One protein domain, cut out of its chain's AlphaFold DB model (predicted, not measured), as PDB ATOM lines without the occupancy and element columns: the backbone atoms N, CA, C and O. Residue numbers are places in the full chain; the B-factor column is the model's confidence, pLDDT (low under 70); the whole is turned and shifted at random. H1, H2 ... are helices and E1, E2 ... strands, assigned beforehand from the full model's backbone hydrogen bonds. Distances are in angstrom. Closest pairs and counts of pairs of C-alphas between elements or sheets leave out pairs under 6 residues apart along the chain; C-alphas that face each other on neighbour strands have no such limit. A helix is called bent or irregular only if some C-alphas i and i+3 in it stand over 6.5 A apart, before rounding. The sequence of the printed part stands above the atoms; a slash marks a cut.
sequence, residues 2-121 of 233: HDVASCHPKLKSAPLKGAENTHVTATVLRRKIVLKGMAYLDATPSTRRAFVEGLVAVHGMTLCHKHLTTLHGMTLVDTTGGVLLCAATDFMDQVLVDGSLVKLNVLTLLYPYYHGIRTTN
ATOM      1  N   HIS A   2     226.000 228.502 199.623       26.73
ATOM      2  CA  HIS A   2     225.832 227.181 199.013       26.73
ATOM      3  C   HIS A   2     225.905 227.370 197.507       26.73
ATOM      4  O   HIS A   2     225.003 227.928 196.890       26.73
ATOM      5  N   ASP A   3     227.058 226.991 196.979       28.09
ATOM      6  CA  ASP A   3     227.400 227.014 195.571       28.09
ATOM      7  C   ASP A   3     226.713 225.813 194.910       28.09
ATOM      8  O   ASP A   3     227.121 224.667 195.099       28.09
ATOM      9  N   VAL A   4     225.607 226.049 194.203       33.22
ATOM     10  CA  VAL A   4     224.961 225.025 193.367       33.22
ATOM     11  C   VAL A   4     225.554 225.134 191.965       33.22
ATOM     12  O   VAL A   4     224.875 225.440 190.989       33.22
ATOM     13  N   ALA A   5     226.860 224.899 191.862       35.47
ATOM     14  CA  ALA A   5     227.510 224.590 190.600       35.47
ATOM     15  C   ALA A   5     227.368 223.079 190.370       35.47
ATOM     16  O   ALA A   5     228.266 222.291 190.660       35.47
ATOM     17  N   SER A   6     226.193 222.640 189.910       38.12
ATOM     18  CA  SER A   6     225.999 221.240 189.536       38.12
ATOM     19  C   SER A   6     226.878 220.913 188.325       38.12
ATOM     20  O   SER A   6     226.655 221.439 187.231       38.12
ATOM     21  N   CYS A   7     227.857 220.033 188.536       34.41
ATOM     22  CA  CYS A   7     228.692 219.388 187.529       34.41
ATOM     23  C   CYS A   7     227.843 218.620 186.504       34.41
ATOM     24  O   CYS A   7     227.668 217.407 186.599       34.41
ATOM     25  N   HIS A   8     227.317 219.318 185.505       46.22
ATOM     26  CA  HIS A   8     226.861 218.695 184.271       46.22
ATOM     27  C   HIS A   8     228.023 218.677 183.265       46.22
ATOM     28  O   HIS A   8     228.822 219.617 183.249       46.22
ATOM     29  N   PRO A   9     228.152 217.631 182.420       54.91
ATOM     30  CA  PRO A   9     229.096 217.663 181.304       54.91
ATOM     31  C   PRO A   9     228.876 218.953 180.513       54.91
ATOM     32  O   PRO A   9     227.720 219.354 180.357       54.91
ATOM     33  N   LYS A  10     229.966 219.606 180.063       62.09
ATOM     34  CA  LYS A  10     229.925 220.896 179.347       62.09
ATOM     35  C   LYS A  10     228.721 220.919 178.413       62.09
ATOM     36  O   LYS A  10     228.669 220.147 177.451       62.09
ATOM     37  N   LEU A  11     227.738 221.753 178.747       72.94
ATOM     38  CA  LEU A  11     226.485 221.801 178.019       72.94
ATOM     39  C   LEU A  11     226.799 222.221 176.585       72.94
ATOM     40  O   LEU A  11     227.199 223.358 176.342       72.94
ATOM     41  N   LYS A  12     226.650 221.294 175.636       79.56
ATOM     42  CA  LYS A  12     226.893 221.596 174.229       79.56
ATOM     43  C   LYS A  12     225.821 222.574 173.764       79.56
ATOM     44  O   LYS A  12     224.639 222.225 173.710       79.56
ATOM     45  N   SER A  13     226.249 223.789 173.449       82.56
ATOM     46  CA  SER A  13     225.397 224.857 172.953       82.56
ATOM     47  C   SER A  13     225.686 225.143 171.478       82.56
ATOM     48  O   SER A  13     226.762 224.834 170.963       82.56
ATOM     49  N   ALA A  14     224.699 225.694 170.779       83.75
ATOM     50  CA  ALA A  14     224.834 226.175 169.410       83.75
ATOM     51  C   ALA A  14     224.139 227.537 169.276       83.75
ATOM     52  O   ALA A  14     223.032 227.681 169.807       83.75
ATOM     53  N   PRO A  15     224.729 228.518 168.569       79.19
ATOM     54  CA  PRO A  15     224.079 229.799 168.309       79.19
ATOM     55  C   PRO A  15     222.695 229.616 167.686       79.19
ATOM     56  O   PRO A  15     222.498 228.758 166.819       79.19
ATOM     57  N   LEU A  16     221.724 230.417 168.123       75.62
ATOM     58  CA  LEU A  16     220.407 230.430 167.500       75.62
ATOM     59  C   LEU A  16     220.467 231.273 166.216       75.62
ATOM     60  O   LEU A  16     220.795 232.457 166.250       75.62
ATOM     61  N   LYS A  17     220.162 230.661 165.065       63.72
ATOM     62  CA  LYS A  17     220.227 231.325 163.753       63.72
ATOM     63  C   LYS A  17     219.320 232.563 163.724       63.72
ATOM     64  O   LYS A  17     218.133 232.451 164.006       63.72
ATOM     65  N   GLY A  18     219.879 233.713 163.339       58.09
ATOM     66  CA  GLY A  18     219.145 234.981 163.235       58.09
ATOM     67  C   GLY A  18     218.876 235.684 164.570       58.09
ATOM     68  O   GLY A  18     218.173 236.690 164.578       58.09
ATOM     69  N   ALA A  19     219.418 235.179 165.682       61.44
ATOM     70  CA  ALA A  19     219.333 235.823 166.987       61.44
ATOM     71  C   ALA A  19     220.648 236.532 167.350       61.44
ATOM     72  O   ALA A  19     221.693 236.287 166.748       61.44
ATOM     73  N   GLU A  20     220.595 237.408 168.355       63.72
ATOM     74  CA  GLU A  20     221.790 238.022 168.939       63.72
ATOM     75  C   GLU A  20     222.734 236.956 169.527       63.72
ATOM     76  O   GLU A  20     222.296 235.883 169.948       63.72
ATOM     77  N   ASN A  21     224.025 237.282 169.664       66.69
ATOM     78  CA  ASN A  21     225.049 236.399 170.257       66.69
ATOM     79  C   ASN A  21     224.754 235.981 171.716       66.69
ATOM     80  O   ASN A  21     225.448 235.148 172.287       66.69
ATOM     81  N   THR A  22     223.721 236.563 172.318       71.12
ATOM     82  CA  THR A  22     223.185 236.281 173.653       71.12
ATOM     83  C   THR A  22     222.164 235.135 173.681       71.12
ATOM     84  O   THR A  22     221.666 234.779 174.754       71.12
ATOM     85  N   HIS A  23     221.832 234.567 172.517       78.00
ATOM     86  CA  HIS A  23     220.844 233.508 172.348       78.00
ATOM     87  C   HIS A  23     221.496 232.240 171.798       78.00
ATOM     88  O   HIS A  23     221.959 232.185 170.655       78.00
ATOM     89  N   VAL A  24     221.469 231.177 172.594       83.31
ATOM     90  CA  VAL A  24     221.964 229.861 172.180       83.31
ATOM     91  C   VAL A  24     220.909 228.794 172.428       83.31
ATOM     92  O   VAL A  24     219.975 228.959 173.207       83.31
ATOM     93  N   THR A  25     221.044 227.674 171.739       87.69
ATOM     94  CA  THR A  25     220.240 226.477 171.969       87.69
ATOM     95  C   THR A  25     221.101 225.416 172.614       87.69
ATOM     96  O   THR A  25     222.294 225.323 172.331       87.69
ATOM     97  N   ALA A  26     220.501 224.607 173.476       88.62
ATOM     98  CA  ALA A  26     221.161 223.465 174.086       88.62
ATOM     99  C   ALA A  26     220.194 222.284 174.152       88.62
ATOM    100  O   ALA A  26     218.978 222.459 174.065       88.62
ATOM    101  N   THR A  27     220.729 221.073 174.300       87.81
ATOM    102  CA  THR A  27     219.915 219.881 174.563       87.81
ATOM    103  C   THR A  27     220.187 219.395 175.978       87.81
ATOM    104  O   THR A  27     221.305 218.994 176.289       87.81
ATOM    105  N   VAL A  28     219.161 219.412 176.826       84.12
ATOM    106  CA  VAL A  28     219.212 218.950 178.219       84.12
ATOM    107  C   VAL A  28     218.223 217.804 178.367       84.12
ATOM    108  O   VAL A  28     217.057 217.952 178.015       84.12
ATOM    109  N   LEU A  29     218.676 216.641 178.850       83.44
ATOM    110  CA  LEU A  29     217.823 215.455 179.054       83.44
ATOM    111  C   LEU A  29     216.958 215.103 177.821       83.44
ATOM    112  O   LEU A  29     215.772 214.810 177.938       83.44
ATOM    113  N   ARG A  30     217.562 215.155 176.621       82.12
ATOM    114  CA  ARG A  30     216.911 214.934 175.306       82.12
ATOM    115  C   ARG A  30     215.849 215.972 174.910       82.12
ATOM    116  O   ARG A  30     215.155 215.771 173.919       82.12
ATOM    117  N   ARG A  31     215.735 217.088 175.630       85.31
ATOM    118  CA  ARG A  31     214.876 218.220 175.264       85.31
ATOM    119  C   ARG A  31     215.721 219.372 174.759       85.31
ATOM    120  O   ARG A  31     216.696 219.762 175.400       85.31
ATOM    121  N   LYS A  32     215.338 219.925 173.613       89.06
ATOM    122  CA  LYS A  32     215.935 221.153 173.099       89.06
ATOM    123  C   LYS A  32     215.372 222.335 173.885       89.06
ATOM    124  O   LYS A  32     214.164 222.425 174.087       89.06
ATOM    125  N   ILE A  33     216.250 223.221 174.334       89.62
ATOM    126  CA  ILE A  33     215.910 224.431 175.085       89.62
ATOM    127  C   ILE A  33     216.582 225.646 174.452       89.62
ATOM    128  O   ILE A  33     217.612 225.522 173.779       89.62
ATOM    129  N   VAL A  34     216.007 226.822 174.689       87.94
ATOM    130  CA  VAL A  34     216.621 228.109 174.348       87.94
ATOM    131  C   VAL A  34     217.189 228.728 175.612       87.94
ATOM    132  O   VAL A  34     216.503 228.853 176.627       87.94
ATOM    133  N   LEU A  35     218.441 229.143 175.518       88.00
ATOM    134  CA  LEU A  35     219.167 229.875 176.534       88.00
ATOM    135  C   LEU A  35     219.276 231.328 176.077       88.00
ATOM    136  O   LEU A  35     219.909 231.613 175.061       88.00
ATOM    137  N   LYS A  36     218.627 232.233 176.810       85.94
ATOM    138  CA  LYS A  36     218.639 233.678 176.535       85.94
ATOM    139  C   LYS A  36     219.284 234.387 177.707       85.94
ATOM    140  O   LYS A  36     218.886 234.155 178.849       85.94
ATOM    141  N   GLY A  37     220.292 235.208 177.455       85.12
ATOM    142  CA  GLY A  37     221.099 235.735 178.545       85.12
ATOM    143  C   GLY A  37     221.876 236.989 178.218       85.12
ATOM    144  O   GLY A  37     221.541 237.744 177.314       85.12
ATOM    145  N   MET A  38     222.928 237.192 178.990       85.44
ATOM    146  CA  MET A  38     223.847 238.316 178.867       85.44
ATOM    147  C   MET A  38     225.285 237.828 179.005       85.44
ATOM    148  O   MET A  38     225.533 236.809 179.654       85.44
ATOM    149  N   ALA A  39     226.224 238.572 178.421       87.50
ATOM    150  CA  ALA A  39     227.648 238.344 178.623       87.50
ATOM    151  C   ALA A  39     227.972 238.488 180.114       87.50
ATOM    152  O   ALA A  39     227.848 239.568 180.697       87.50
ATOM    153  N   TYR A  40     228.326 237.373 180.753       88.19
ATOM    154  CA  TYR A  40     228.510 237.322 182.196       88.19
ATOM    155  C   TYR A  40     229.676 238.212 182.606       88.19
ATOM    156  O   TYR A  40     229.510 239.038 183.493       88.19
ATOM    157  N   LEU A  41     230.827 238.076 181.944       87.56
ATOM    158  CA  LEU A  41     232.054 238.780 182.321       87.56
ATOM    159  C   LEU A  41     231.972 240.293 182.081       87.56
ATOM    160  O   LEU A  41     232.456 241.048 182.922       87.56
ATOM    161  N   ASP A  42     231.288 240.723 181.022       87.25
ATOM    162  CA  ASP A  42     231.200 242.138 180.638       87.25
ATOM    163  C   ASP A  42     230.172 242.918 181.466       87.25
ATOM    164  O   ASP A  42     230.254 244.138 181.609       87.25
ATOM    165  N   ALA A  43     229.184 242.229 182.037       86.44
ATOM    166  CA  ALA A  43     228.164 242.880 182.838       86.44
ATOM    167  C   ALA A  43     228.661 243.217 184.247       86.44
ATOM    168  O   ALA A  43     229.359 242.428 184.888       86.44
ATOM    169  N   THR A  44     228.209 244.352 184.785       91.00
ATOM    170  CA  THR A  44     228.523 244.755 186.161       91.00
ATOM    171  C   THR A  44     227.905 243.795 187.195       91.00
ATOM    172  O   THR A  44     226.871 243.171 186.927       91.00
ATOM    173  N   PRO A  45     228.461 243.704 188.418       92.81
ATOM    174  CA  PRO A  45     227.878 242.890 189.487       92.81
ATOM    175  C   PRO A  45     226.417 243.236 189.814       92.81
ATOM    176  O   PRO A  45     225.620 242.338 190.081       92.81
ATOM    177  N   SER A  46     226.046 244.521 189.763       89.31
ATOM    178  CA  SER A  46     224.662 244.973 189.969       89.31
ATOM    179  C   SER A  46     223.727 244.462 188.873       89.31
ATOM    180  O   SER A  46     222.643 243.970 189.170       89.31
ATOM    181  N   THR A  47     224.177 244.493 187.621       87.88
ATOM    182  CA  THR A  47     223.431 243.992 186.463       87.88
ATOM    183  C   THR A  47     223.184 242.487 186.562       87.88
ATOM    184  O   THR A  47     222.058 242.028 186.384       87.88
ATOM    185  N   ARG A  48     224.222 241.712 186.913       91.88
ATOM    186  CA  ARG A  48     224.111 240.257 187.128       91.88
ATOM    187  C   ARG A  48     223.113 239.936 188.237       91.88
ATOM    188  O   ARG A  48     222.282 239.049 188.075       91.88
ATOM    189  N   ARG A  49     223.188 240.670 189.352       91.62
ATOM    190  CA  ARG A  49     222.273 240.508 190.485       91.62
ATOM    191  C   ARG A  49     220.828 240.773 190.071       91.62
ATOM    192  O   ARG A  49     219.989 239.916 190.307       91.62
ATOM    193  N   ALA A  50     220.567 241.890 189.398       88.69
ATOM    194  CA  ALA A  50     219.230 242.255 188.940       88.69
ATOM    195  C   ALA A  50     218.632 241.203 187.984       88.69
ATOM    196  O   ALA A  50     217.461 240.844 188.101       88.69
ATOM    197  N   PHE A  51     219.450 240.651 187.081       89.75
ATOM    198  CA  PHE A  51     219.046 239.549 186.204       89.75
ATOM    199  C   PHE A  51     218.647 238.293 186.997       89.75
ATOM    200  O   PHE A  51     217.581 237.727 186.761       89.75
ATOM    201  N   VAL A  52     219.472 237.873 187.961       92.44
ATOM    202  CA  VAL A  52     219.196 236.699 188.808       92.44
ATOM    203  C   VAL A  52     217.962 236.915 189.682       92.44
ATOM    204  O   VAL A  52     217.105 236.038 189.739       92.44
ATOM    205  N   GLU A  53     217.838 238.076 190.325       91.94
ATOM    206  CA  GLU A  53     216.679 238.437 191.152       91.94
ATOM    207  C   GLU A  53     215.386 238.409 190.336       91.94
ATOM    208  O   GLU A  53     214.400 237.814 190.771       91.94
ATOM    209  N   GLY A  54     215.409 238.959 189.119       89.94
ATOM    210  CA  GLY A  54     214.279 238.876 188.202       89.94
ATOM    211  C   GLY A  54     213.921 237.433 187.855       89.94
ATOM    212  O   GLY A  54     212.748 237.065 187.895       89.94
ATOM    213  N   LEU A  55     214.907 236.587 187.542       90.81
ATOM    214  CA  LEU A  55     214.645 235.185 187.203       90.81
ATOM    215  C   LEU A  55     214.056 234.402 188.372       90.81
ATOM    216  O   LEU A  55     213.135 233.616 188.163       90.81
ATOM    217  N   VAL A  56     214.549 234.633 189.587       91.62
ATOM    218  CA  VAL A  56     213.988 234.034 190.803       91.62
ATOM    219  C   VAL A  56     212.553 234.512 191.019       91.62
ATOM    220  O   VAL A  56     211.680 233.687 191.281       91.62
ATOM    221  N   ALA A  57     212.285 235.810 190.850       89.81
ATOM    222  CA  ALA A  57     210.941 236.363 190.978       89.81
ATOM    223  C   ALA A  57     209.972 235.740 189.962       89.81
ATOM    224  O   ALA A  57     208.922 235.236 190.349       89.81
ATOM    225  N   VAL A  58     210.343 235.704 188.677       87.12
ATOM    226  CA  VAL A  58     209.511 235.133 187.603       87.12
ATOM    227  C   VAL A  58     209.309 233.629 187.783       87.12
ATOM    228  O   VAL A  58     208.195 233.137 187.610       87.12
ATOM    229  N   HIS A  59     210.350 232.887 188.166       88.56
ATOM    230  CA  HIS A  59     210.230 231.455 188.451       88.56
ATOM    231  C   HIS A  59     209.303 231.192 189.653       88.56
ATOM    232  O   HIS A  59     208.481 230.277 189.613       88.56
ATOM    233  N   GLY A  60     209.366 232.044 190.682       86.44
ATOM    234  CA  GLY A  60     208.504 231.982 191.865       86.44
ATOM    235  C   GLY A  60     207.025 232.290 191.606       86.44
ATOM    236  O   GLY A  60     206.186 231.899 192.410       86.44
ATOM    237  N   MET A  61     206.670 232.923 190.479       85.00
ATOM    238  CA  MET A  61     205.267 233.190 190.115       85.00
ATOM    239  C   MET A  61     204.486 231.925 189.720       85.00
ATOM    240  O   MET A  61     203.270 231.990 189.551       85.00
ATOM    241  N   THR A  62     205.143 230.766 189.564       77.88
ATOM    242  CA  THR A  62     204.504 229.482 189.197       77.88
ATOM    243  C   THR A  62     203.581 229.578 187.971       77.88
ATOM    244  O   THR A  62     202.506 228.981 187.915       77.88
ATOM    245  N   LEU A  63     203.992 230.355 186.963       78.75
ATOM    246  CA  LEU A  63     203.214 230.563 185.743       78.75
ATOM    247  C   LEU A  63     203.242 229.308 184.862       78.75
ATOM    248  O   LEU A  63     204.179 229.083 184.096       78.75
ATOM    249  N   CYS A  64     202.185 228.505 184.948       80.50
ATOM    250  CA  CYS A  64     202.012 227.284 184.167       80.50
ATOM    251  C   CYS A  64     200.804 227.421 183.237       80.50
ATOM    252  O   CYS A  64     199.664 227.206 183.642       80.50
ATOM    253  N   HIS A  65     201.045 227.767 181.972       82.44
ATOM    254  CA  HIS A  65     199.986 227.857 180.970       82.44
ATOM    255  C   HIS A  65     200.462 227.357 179.607       82.44
ATOM    256  O   HIS A  65     201.584 227.636 179.193       82.44
ATOM    257  N   LYS A  66     199.588 226.669 178.864       83.00
ATOM    258  CA  LYS A  66     199.919 226.090 177.547       83.00
ATOM    259  C   LYS A  66     200.374 227.120 176.502       83.00
ATOM    260  O   LYS A  66     201.108 226.760 175.588       83.00
ATOM    261  N   HIS A  67     199.964 228.381 176.657       78.88
ATOM    262  CA  HIS A  67     200.319 229.502 175.777       78.88
ATOM    263  C   HIS A  67     201.430 230.402 176.347       78.88
ATOM    264  O   HIS A  67     201.628 231.504 175.849       78.88
ATOM    265  N   LEU A  68     202.149 229.969 177.386       78.81
ATOM    266  CA  LEU A  68     203.335 230.650 177.918       78.81
ATOM    267  C   LEU A  68     204.535 229.706 177.839       78.81
ATOM    268  O   LEU A  68     204.401 228.504 178.077       78.81
ATOM    269  N   THR A  69     205.708 230.231 177.483       82.69
ATOM    270  CA  THR A  69     206.950 229.462 177.600       82.69
ATOM    271  C   THR A  69     207.270 229.239 179.071       82.69
ATOM    272  O   THR A  69     207.032 230.101 179.914       82.69
ATOM    273  N   THR A  70     207.816 228.076 179.400       86.69
ATOM    274  CA  THR A  70     208.233 227.793 180.775       86.69
ATOM    275  C   THR A  70     209.657 228.290 181.015       86.69
ATOM    276  O   THR A  70     210.540 228.063 180.186       86.69
ATOM    277  N   LEU A  71     209.887 228.954 182.153       89.31
ATOM    278  CA  LEU A  71     211.227 229.232 182.675       89.31
ATOM    279  C   LEU A  71     211.700 228.020 183.486       89.31
ATOM    280  O   LEU A  71     211.294 227.836 184.633       89.31
ATOM    281  N   HIS A  72     212.559 227.202 182.879       89.38
ATOM    282  CA  HIS A  72     213.084 225.966 183.472       89.38
ATOM    283  C   HIS A  72     214.150 226.224 184.538       89.38
ATOM    284  O   HIS A  72     214.352 225.397 185.418       89.38
ATOM    285  N   GLY A  73     214.843 227.360 184.452       89.44
ATOM    286  CA  GLY A  73     215.891 227.739 185.392       89.44
ATOM    287  C   GLY A  73     216.899 228.694 184.769       89.44
ATOM    288  O   GLY A  73     216.604 229.377 183.786       89.44
ATOM    289  N   MET A  74     218.105 228.723 185.331       90.69
ATOM    290  CA  MET A  74     219.214 229.536 184.840       90.69
ATOM    291  C   MET A  74     220.528 228.761 184.862       90.69
ATOM    292  O   MET A  74     220.677 227.806 185.621       90.69
ATOM    293  N   THR A  75     221.479 229.151 184.021       91.06
ATOM    294  CA  THR A  75     222.782 228.487 183.932       91.06
ATOM    295  C   THR A  75     223.850 229.413 183.350       91.06
ATOM    296  O   THR A  75     223.531 230.402 182.688       91.06
ATOM    297  N   LEU A  76     225.119 229.075 183.586       90.94
ATOM    298  CA  LEU A  76     226.258 229.666 182.894       90.94
ATOM    299  C   LEU A  76     226.651 228.767 181.723       90.94
ATOM    300  O   LEU A  76     226.836 227.562 181.899       90.94
ATOM    301  N   VAL A  77     226.804 229.349 180.536       88.38
ATOM    302  CA  VAL A  77     227.233 228.618 179.339       88.38
ATOM    303  C   VAL A  77     228.468 229.254 178.745       88.38
ATOM    304  O   VAL A  77     228.505 230.454 178.494       88.38
ATOM    305  N   ASP A  78     229.458 228.412 178.486       86.75
ATOM    306  CA  ASP A  78     230.641 228.767 177.721       86.75
ATOM    307  C   ASP A  78     230.302 228.710 176.223       86.75
ATOM    308  O   ASP A  78     229.802 227.697 175.720       86.75
ATOM    309  N   THR A  79     230.509 229.818 175.520       80.69
ATOM    310  CA  THR A  79     230.248 229.953 174.084       80.69
ATOM    311  C   THR A  79     231.501 230.455 173.380       80.69
ATOM    312  O   THR A  79     232.412 230.987 174.006       80.69
ATOM    313  N   THR A  80     231.538 230.366 172.050       74.69
ATOM    314  CA  THR A  80     232.643 230.930 171.256       74.69
ATOM    315  C   THR A  80     232.828 232.440 171.483       74.69
ATOM    316  O   THR A  80     233.924 232.949 171.280       74.69
ATOM    317  N   GLY A  81     231.780 233.149 171.921       75.00
ATOM    318  CA  GLY A  81     231.808 234.579 172.246       75.00
ATOM    319  C   GLY A  81     232.038 234.901 173.728       75.00
ATOM    320  O   GLY A  81     231.890 236.056 174.108       75.00
ATOM    321  N   GLY A  82     232.361 233.908 174.566       84.06
ATOM    322  CA  GLY A  82     232.568 234.067 176.008       84.06
ATOM    323  C   GLY A  82     231.493 233.391 176.865       84.06
ATOM    324  O   GLY A  82     230.658 232.626 176.377       84.06
ATOM    325  N   VAL A  83     231.525 233.670 178.171       88.88
ATOM    326  CA  VAL A  83     230.605 233.072 179.149       88.88
ATOM    327  C   VAL A  83     229.314 233.880 179.221       88.88
ATOM    328  O   VAL A  83     229.341 235.081 179.492       88.88
ATOM    329  N   LEU A  84     228.175 233.215 179.041       89.25
ATOM    330  CA  LEU A  84     226.845 233.803 179.169       89.25
ATOM    331  C   LEU A  84     226.167 233.354 180.464       89.25
ATOM    332  O   LEU A  84     226.215 232.175 180.806       89.25
ATOM    333  N   LEU A  85     225.478 234.273 181.141       90.75
ATOM    334  CA  LEU A  85     224.497 233.958 182.183       90.75
ATOM    335  C   LEU A  85     223.110 233.938 181.546       90.75
ATOM    336  O   LEU A  85     222.620 234.975 181.098       90.75
ATOM    337  N   CYS A  86     222.498 232.758 181.479       89.88
ATOM    338  CA  CYS A  86     221.305 232.507 180.679       89.88
ATOM    339  C   CYS A  86     220.122 232.019 181.509       89.88
ATOM    340  O   CYS A  86     220.269 231.183 182.396       89.88
ATOM    341  N   ALA A  87     218.933 232.459 181.113       90.50
ATOM    342  CA  ALA A  87     217.662 231.840 181.448       90.50
ATOM    343  C   ALA A  87     217.362 230.699 180.465       90.50
ATOM    344  O   ALA A  87     217.514 230.873 179.254       90.50
ATOM    345  N   ALA A  88     216.916 229.551 180.972       90.19
ATOM    346  CA  ALA A  88     216.543 228.388 180.174       90.19
ATOM    347  C   ALA A  88     215.030 228.339 179.939       90.19
ATOM    348  O   ALA A  88     214.251 228.275 180.889       90.19
ATOM    349  N   THR A  89     214.614 228.337 178.675       88.06
ATOM    350  CA  THR A  89     213.203 228.340 178.261       88.06
ATOM    351  C   THR A  89     212.913 227.290 177.192       88.06
ATOM    352  O   THR A  89     213.834 226.717 176.606       88.06
ATOM    353  N   ASP A  90     211.627 227.021 176.953       86.00
ATOM    354  CA  ASP A  90     211.177 226.132 175.878       86.00
ATOM    355  C   ASP A  90     211.808 226.498 174.525       86.00
ATOM    356  O   ASP A  90     211.854 227.668 174.138       86.00
ATOM    357  N   PHE A  91     212.250 225.485 173.776       83.31
ATOM    358  CA  PHE A  91     212.510 225.644 172.350       83.31
ATOM    359  C   PHE A  91     211.198 225.568 171.576       83.31
ATOM    360  O   PHE A  91     210.385 224.680 171.825       83.31
ATOM    361  N   MET A  92     211.004 226.493 170.639       74.94
ATOM    362  CA  MET A  92     209.846 226.504 169.750       74.94
ATOM    363  C   MET A  92     210.339 226.424 168.311       74.94
ATOM    364  O   MET A  92     211.090 227.291 167.870       74.94
ATOM    365  N   ASP A  93     209.944 225.360 167.605       64.69
ATOM    366  CA  ASP A  93     210.331 225.118 166.208       64.69
ATOM    367  C   ASP A  93     209.764 226.188 165.259       64.69
ATOM    368  O   ASP A  93     210.320 226.434 164.190       64.69
ATOM    369  N   GLN A  94     208.688 226.861 165.677       58.62
ATOM    370  CA  GLN A  94     208.044 227.957 164.967       58.62
ATOM    371  C   GLN A  94     207.836 229.137 165.919       58.62
ATOM    372  O   GLN A  94     207.432 228.978 167.071       58.62
ATOM    373  N   VAL A  95     208.171 230.334 165.443       53.06
ATOM    374  CA  VAL A  95     208.258 231.556 166.263       53.06
ATOM    375  C   VAL A  95     207.084 232.513 165.987       53.06
ATOM    376  O   VAL A  95     206.907 233.501 166.694       53.06
ATOM    377  N   LEU A  96     206.250 232.202 164.988       50.69
ATOM    378  CA  LEU A  96     205.136 233.021 164.511       50.69
ATOM    379  C   LEU A  96     203.938 232.149 164.112       50.69
ATOM    380  O   LEU A  96     204.083 230.953 163.887       50.69
ATOM    381  N   VAL A  97     202.768 232.791 164.079       48.97
ATOM    382  CA  VAL A  97     201.423 232.238 163.869       48.97
ATOM    383  C   VAL A  97     201.349 231.393 162.590       48.97
ATOM    384  O   VAL A  97     201.037 231.903 161.522       48.97
ATOM    385  N   ASP A  98     201.596 230.093 162.713       34.88
ATOM    386  CA  ASP A  98     201.178 229.092 161.736       34.88
ATOM    387  C   ASP A  98     200.514 227.932 162.479       34.88
ATOM    388  O   ASP A  98     201.175 227.135 163.142       34.88
ATOM    389  N   GLY A  99     199.178 227.924 162.444       45.34
ATOM    390  CA  GLY A  99     198.296 226.773 162.654       45.34
ATOM    391  C   GLY A  99     198.328 225.971 163.965       45.34
ATOM    392  O   GLY A  99     197.334 225.311 164.244       45.34
ATOM    393  N   SER A 100     199.403 225.963 164.765       51.47
ATOM    394  CA  SER A 100     199.640 224.843 165.692       51.47
ATOM    395  C   SER A 100     199.946 225.198 167.150       51.47
ATOM    396  O   SER A 100     199.391 224.528 168.017       51.47
ATOM    397  N   LEU A 101     200.715 226.238 167.498       52.16
ATOM    398  CA  LEU A 101     200.775 226.761 168.879       52.16
ATOM    399  C   LEU A 101     201.604 228.049 168.928       52.16
ATOM    400  O   LEU A 101     202.762 228.047 168.522       52.16
ATOM    401  N   VAL A 102     201.072 229.123 169.514       63.56
ATOM    402  CA  VAL A 102     201.877 230.295 169.893       63.56
ATOM    403  C   VAL A 102     202.016 230.306 171.407       63.56
ATOM    404  O   VAL A 102     201.013 230.287 172.128       63.56
ATOM    405  N   LYS A 103     203.260 230.330 171.897       69.56
ATOM    406  CA  LYS A 103     203.552 230.638 173.300       69.56
ATOM    407  C   LYS A 103     204.159 232.028 173.430       69.56
ATOM    408  O   LYS A 103     205.127 232.363 172.748       69.56
ATOM    409  N   LEU A 104     203.616 232.813 174.353       74.06
ATOM    410  CA  LEU A 104     204.203 234.067 174.801       74.06
ATOM    411  C   LEU A 104     205.508 233.790 175.558       74.06
ATOM    412  O   LEU A 104     205.596 232.844 176.342       74.06
ATOM    413  N   ASN A 105     206.513 234.636 175.341       75.19
ATOM    414  CA  ASN A 105     207.804 234.519 176.006       75.19
ATOM    415  C   ASN A 105     207.722 235.023 177.457       75.19
ATOM    416  O   ASN A 105     207.608 236.223 177.690       75.19
ATOM    417  N   VAL A 106     207.853 234.120 178.431       78.69
ATOM    418  CA  VAL A 106     207.802 234.456 179.866       78.69
ATOM    419  C   VAL A 106     208.893 235.430 180.302       78.69
ATOM    420  O   VAL A 106     208.707 236.173 181.264       78.69
ATOM    421  N   LEU A 107     210.021 235.488 179.581       78.12
ATOM    422  CA  LEU A 107     211.112 236.390 179.944       78.12
ATOM    423  C   LEU A 107     210.704 237.862 179.863       78.12
ATOM    424  O   LEU A 107     211.339 238.660 180.539       78.12
ATOM    425  N   THR A 108     209.645 238.228 179.124       74.56
ATOM    426  CA  THR A 108     209.091 239.598 179.115       74.56
ATOM    427  C   THR A 108     208.751 240.110 180.518       74.56
ATOM    428  O   THR A 108     208.866 241.304 180.783       74.56
ATOM    429  N   LEU A 109     208.459 239.217 181.465       77.94
ATOM    430  CA  LEU A 109     208.206 239.569 182.864       77.94
ATOM    431  C   LEU A 109     209.459 240.010 183.638       77.94
ATOM    432  O   LEU A 109     209.346 240.469 184.770       77.94
ATOM    433  N   LEU A 110     210.651 239.901 183.044       77.38
ATOM    434  CA  LEU A 110     211.905 240.350 183.654       77.38
ATOM    435  C   LEU A 110     212.127 241.850 183.520       77.38
ATOM    436  O   LEU A 110     212.952 242.387 184.251       77.38
ATOM    437  N   TYR A 111     211.379 242.527 182.645       75.44
ATOM    438  CA  TYR A 111     211.551 243.951 182.362       75.44
ATOM    439  C   TYR A 111     211.615 244.852 183.617       75.44
ATOM    440  O   TYR A 111     212.508 245.695 183.669       75.44
ATOM    441  N   PRO A 112     210.782 244.663 184.669       75.38
ATOM    442  CA  PRO A 112     210.859 245.478 185.888       75.38
ATOM    443  C   PRO A 112     212.177 245.341 186.665       75.38
ATOM    444  O   PRO A 112     212.536 246.234 187.426       75.38
ATOM    445  N   TYR A 113     212.882 244.222 186.490       79.38
ATOM    446  CA  TYR A 113     214.123 243.902 187.198       79.38
ATOM    447  C   TYR A 113     215.343 244.175 186.324       79.38
ATOM    448  O   TYR A 113     216.357 244.697 186.780       79.38
ATOM    449  N   TYR A 114     215.251 243.814 185.048       72.56
ATOM    450  CA  TYR A 114     216.366 243.819 184.128       72.56
ATOM    451  C   TYR A 114     215.918 244.194 182.717       72.56
ATOM    452  O   TYR A 114     215.202 243.461 182.038       72.56
ATOM    453  N   HIS A 115     216.433 245.329 182.254       68.69
ATOM    454  CA  HIS A 115     216.107 245.920 180.956       68.69
ATOM    455  C   HIS A 115     216.974 245.373 179.807       68.69
ATOM    456  O   HIS A 115     216.756 245.719 178.649       68.69
ATOM    457  N   GLY A 116     217.990 244.556 180.118       60.19
ATOM    458  CA  GLY A 116     218.974 244.092 179.139       60.19
ATOM    459  C   GLY A 116     218.590 242.807 178.409       60.19
ATOM    460  O   GLY A 116     219.149 242.537 177.347       60.19
ATOM    461  N   ILE A 117     217.605 242.036 178.898       56.75
ATOM    462  CA  ILE A 117     216.977 241.047 178.032       56.75
ATOM    463  C   ILE A 117     216.113 241.918 177.149       56.75
ATOM    464  O   ILE A 117     215.062 242.403 177.577       56.75
ATOM    465  N   ARG A 118     216.548 242.102 175.904       51.56
ATOM    466  CA  ARG A 118     215.629 242.408 174.816       51.56
ATOM    467  C   ARG A 118     214.731 241.197 174.694       51.56
ATOM    468  O   ARG A 118     214.935 240.297 173.884       51.56
ATOM    469  N   THR A 119     213.789 241.108 175.627       45.06
ATOM    470  CA  THR A 119     212.744 240.124 175.548       45.06
ATOM    471  C   THR A 119     212.073 240.528 174.277       45.06
ATOM    472  O   THR A 119     211.707 241.685 174.052       45.06
ATOM    473  N   THR A 120     212.057 239.572 173.381       43.28
ATOM    474  CA  THR A 120     211.155 239.607 172.275       43.28
ATOM    475  C   THR A 120     209.772 239.608 172.916       43.28
ATOM    476  O   THR A 120     209.156 238.549 173.054       43.28
ATOM    477  N   ASN A 121     209.301 240.777 173.382       39.34
ATOM    478  CA  ASN A 121     207.883 241.087 173.431       39.34
ATOM    479  C   ASN A 121     207.366 240.535 172.104       39.34
ATOM    480  O   ASN A 121     208.092 240.627 171.109       39.34
TER     481      ASN A 121
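This is residues 2 to 121 of the 233 residues of a protein of Aphanomyces astaci (UniProt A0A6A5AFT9). What shape do these coordinates make? A single sheet of five strands is folded back on itself, with E1 and E2 facing E5 and E4 across the hinge strand E3, and the long helix H1 packs along E5 and E4. The short helix H2 sits by H1, after a long loop of residues 91 to 105. What is it built of, and how large is it? The printed part has 120 residues, with 57 in named elements, under half, in the order E1 E2 E3 H1 E4 E5 H2; the sheet's order is E1 - E2 - E3 - E5 - E4, all antiparallel, and the class is mixed, helices and strands. It is compact, with a radius of gyration of the C-alphas of 14.0 A and spans of 42 by 30 by 27 A.

How do the first strands pair? E1, residues 13 to 15, E2, residues 23 to 28, and E3, residues 31 to 39, form a meander, each strand the antiparallel neighbour of the one before. N 14 and O 25 are 2.9 A apart and N 33 and O 26 are 2.8 A apart, both within hydrogen-bond range. How does the sheet go on? E3 is the antiparallel neighbour of E5, residues 82 to 90, with N 87 and O 36 at 2.8 A, and E5 forms a hairpin with the edge strand E4, residues 71 to 79, with N 84 and O 77 at 2.8 A. The strongly twisted sheet is a folded sheet, bent back into two leaves: E1 E2 face E5 E4, with 17 pairs of C-alphas within 11 A. Where are the helices? H1, residues 45 to 60, is on the sheet over E5 and E4 at a height of 9.8 A, and runs along the strands, at 12 degrees to E5 on the local plane; E3, H1 and E4 make a split strand-helix-strand unit, two strands running the same way with E5 between them, and its crossover is right-handed. H1, with residues 51 to 58 alone, touches H2, residues 106 to 110, the closest C-alphas being those of Gly 54 and Leu 110, 5.3 A apart; H2 only grazes the sheet with residues 106 to 107. How do the helix backbones run? In H1 every O i to N i+4 pair is within hydrogen-bond range; in H2 0 of 1 is, but 2 of 2 O i to N i+3 pairs are.

Where do the strands lie? E1 begins at C-alpha 13, (225.397, 224.857, 172.953); E3 is 24.1 A long, E5 22.8 A and E4 20.9 A, while E2 is 15.8 A and E1 6.9 A. E4 bends by 61 degrees at residue 76, and E5 bends by 62 degrees at residue 85. Where are the helices? H1 runs 22.4 A from C-alpha 45, (227.878, 242.890, 189.487), and H2, 8.1 A long, ends at C-alpha 110, (211.905, 240.350, 183.654).

How far does it reach? The two C-alphas farthest apart are those of His 2 and Gly 99, 45.6 A, and the printed part has no cut. Which link is long, and where is confidence low? The link from E5 to H2 is long, with 15 residues. The mean pLDDT of the printed part is 75.6, with residues 2 to 10, 17 to 21, 93 to 103 and 115 to 121 under 70.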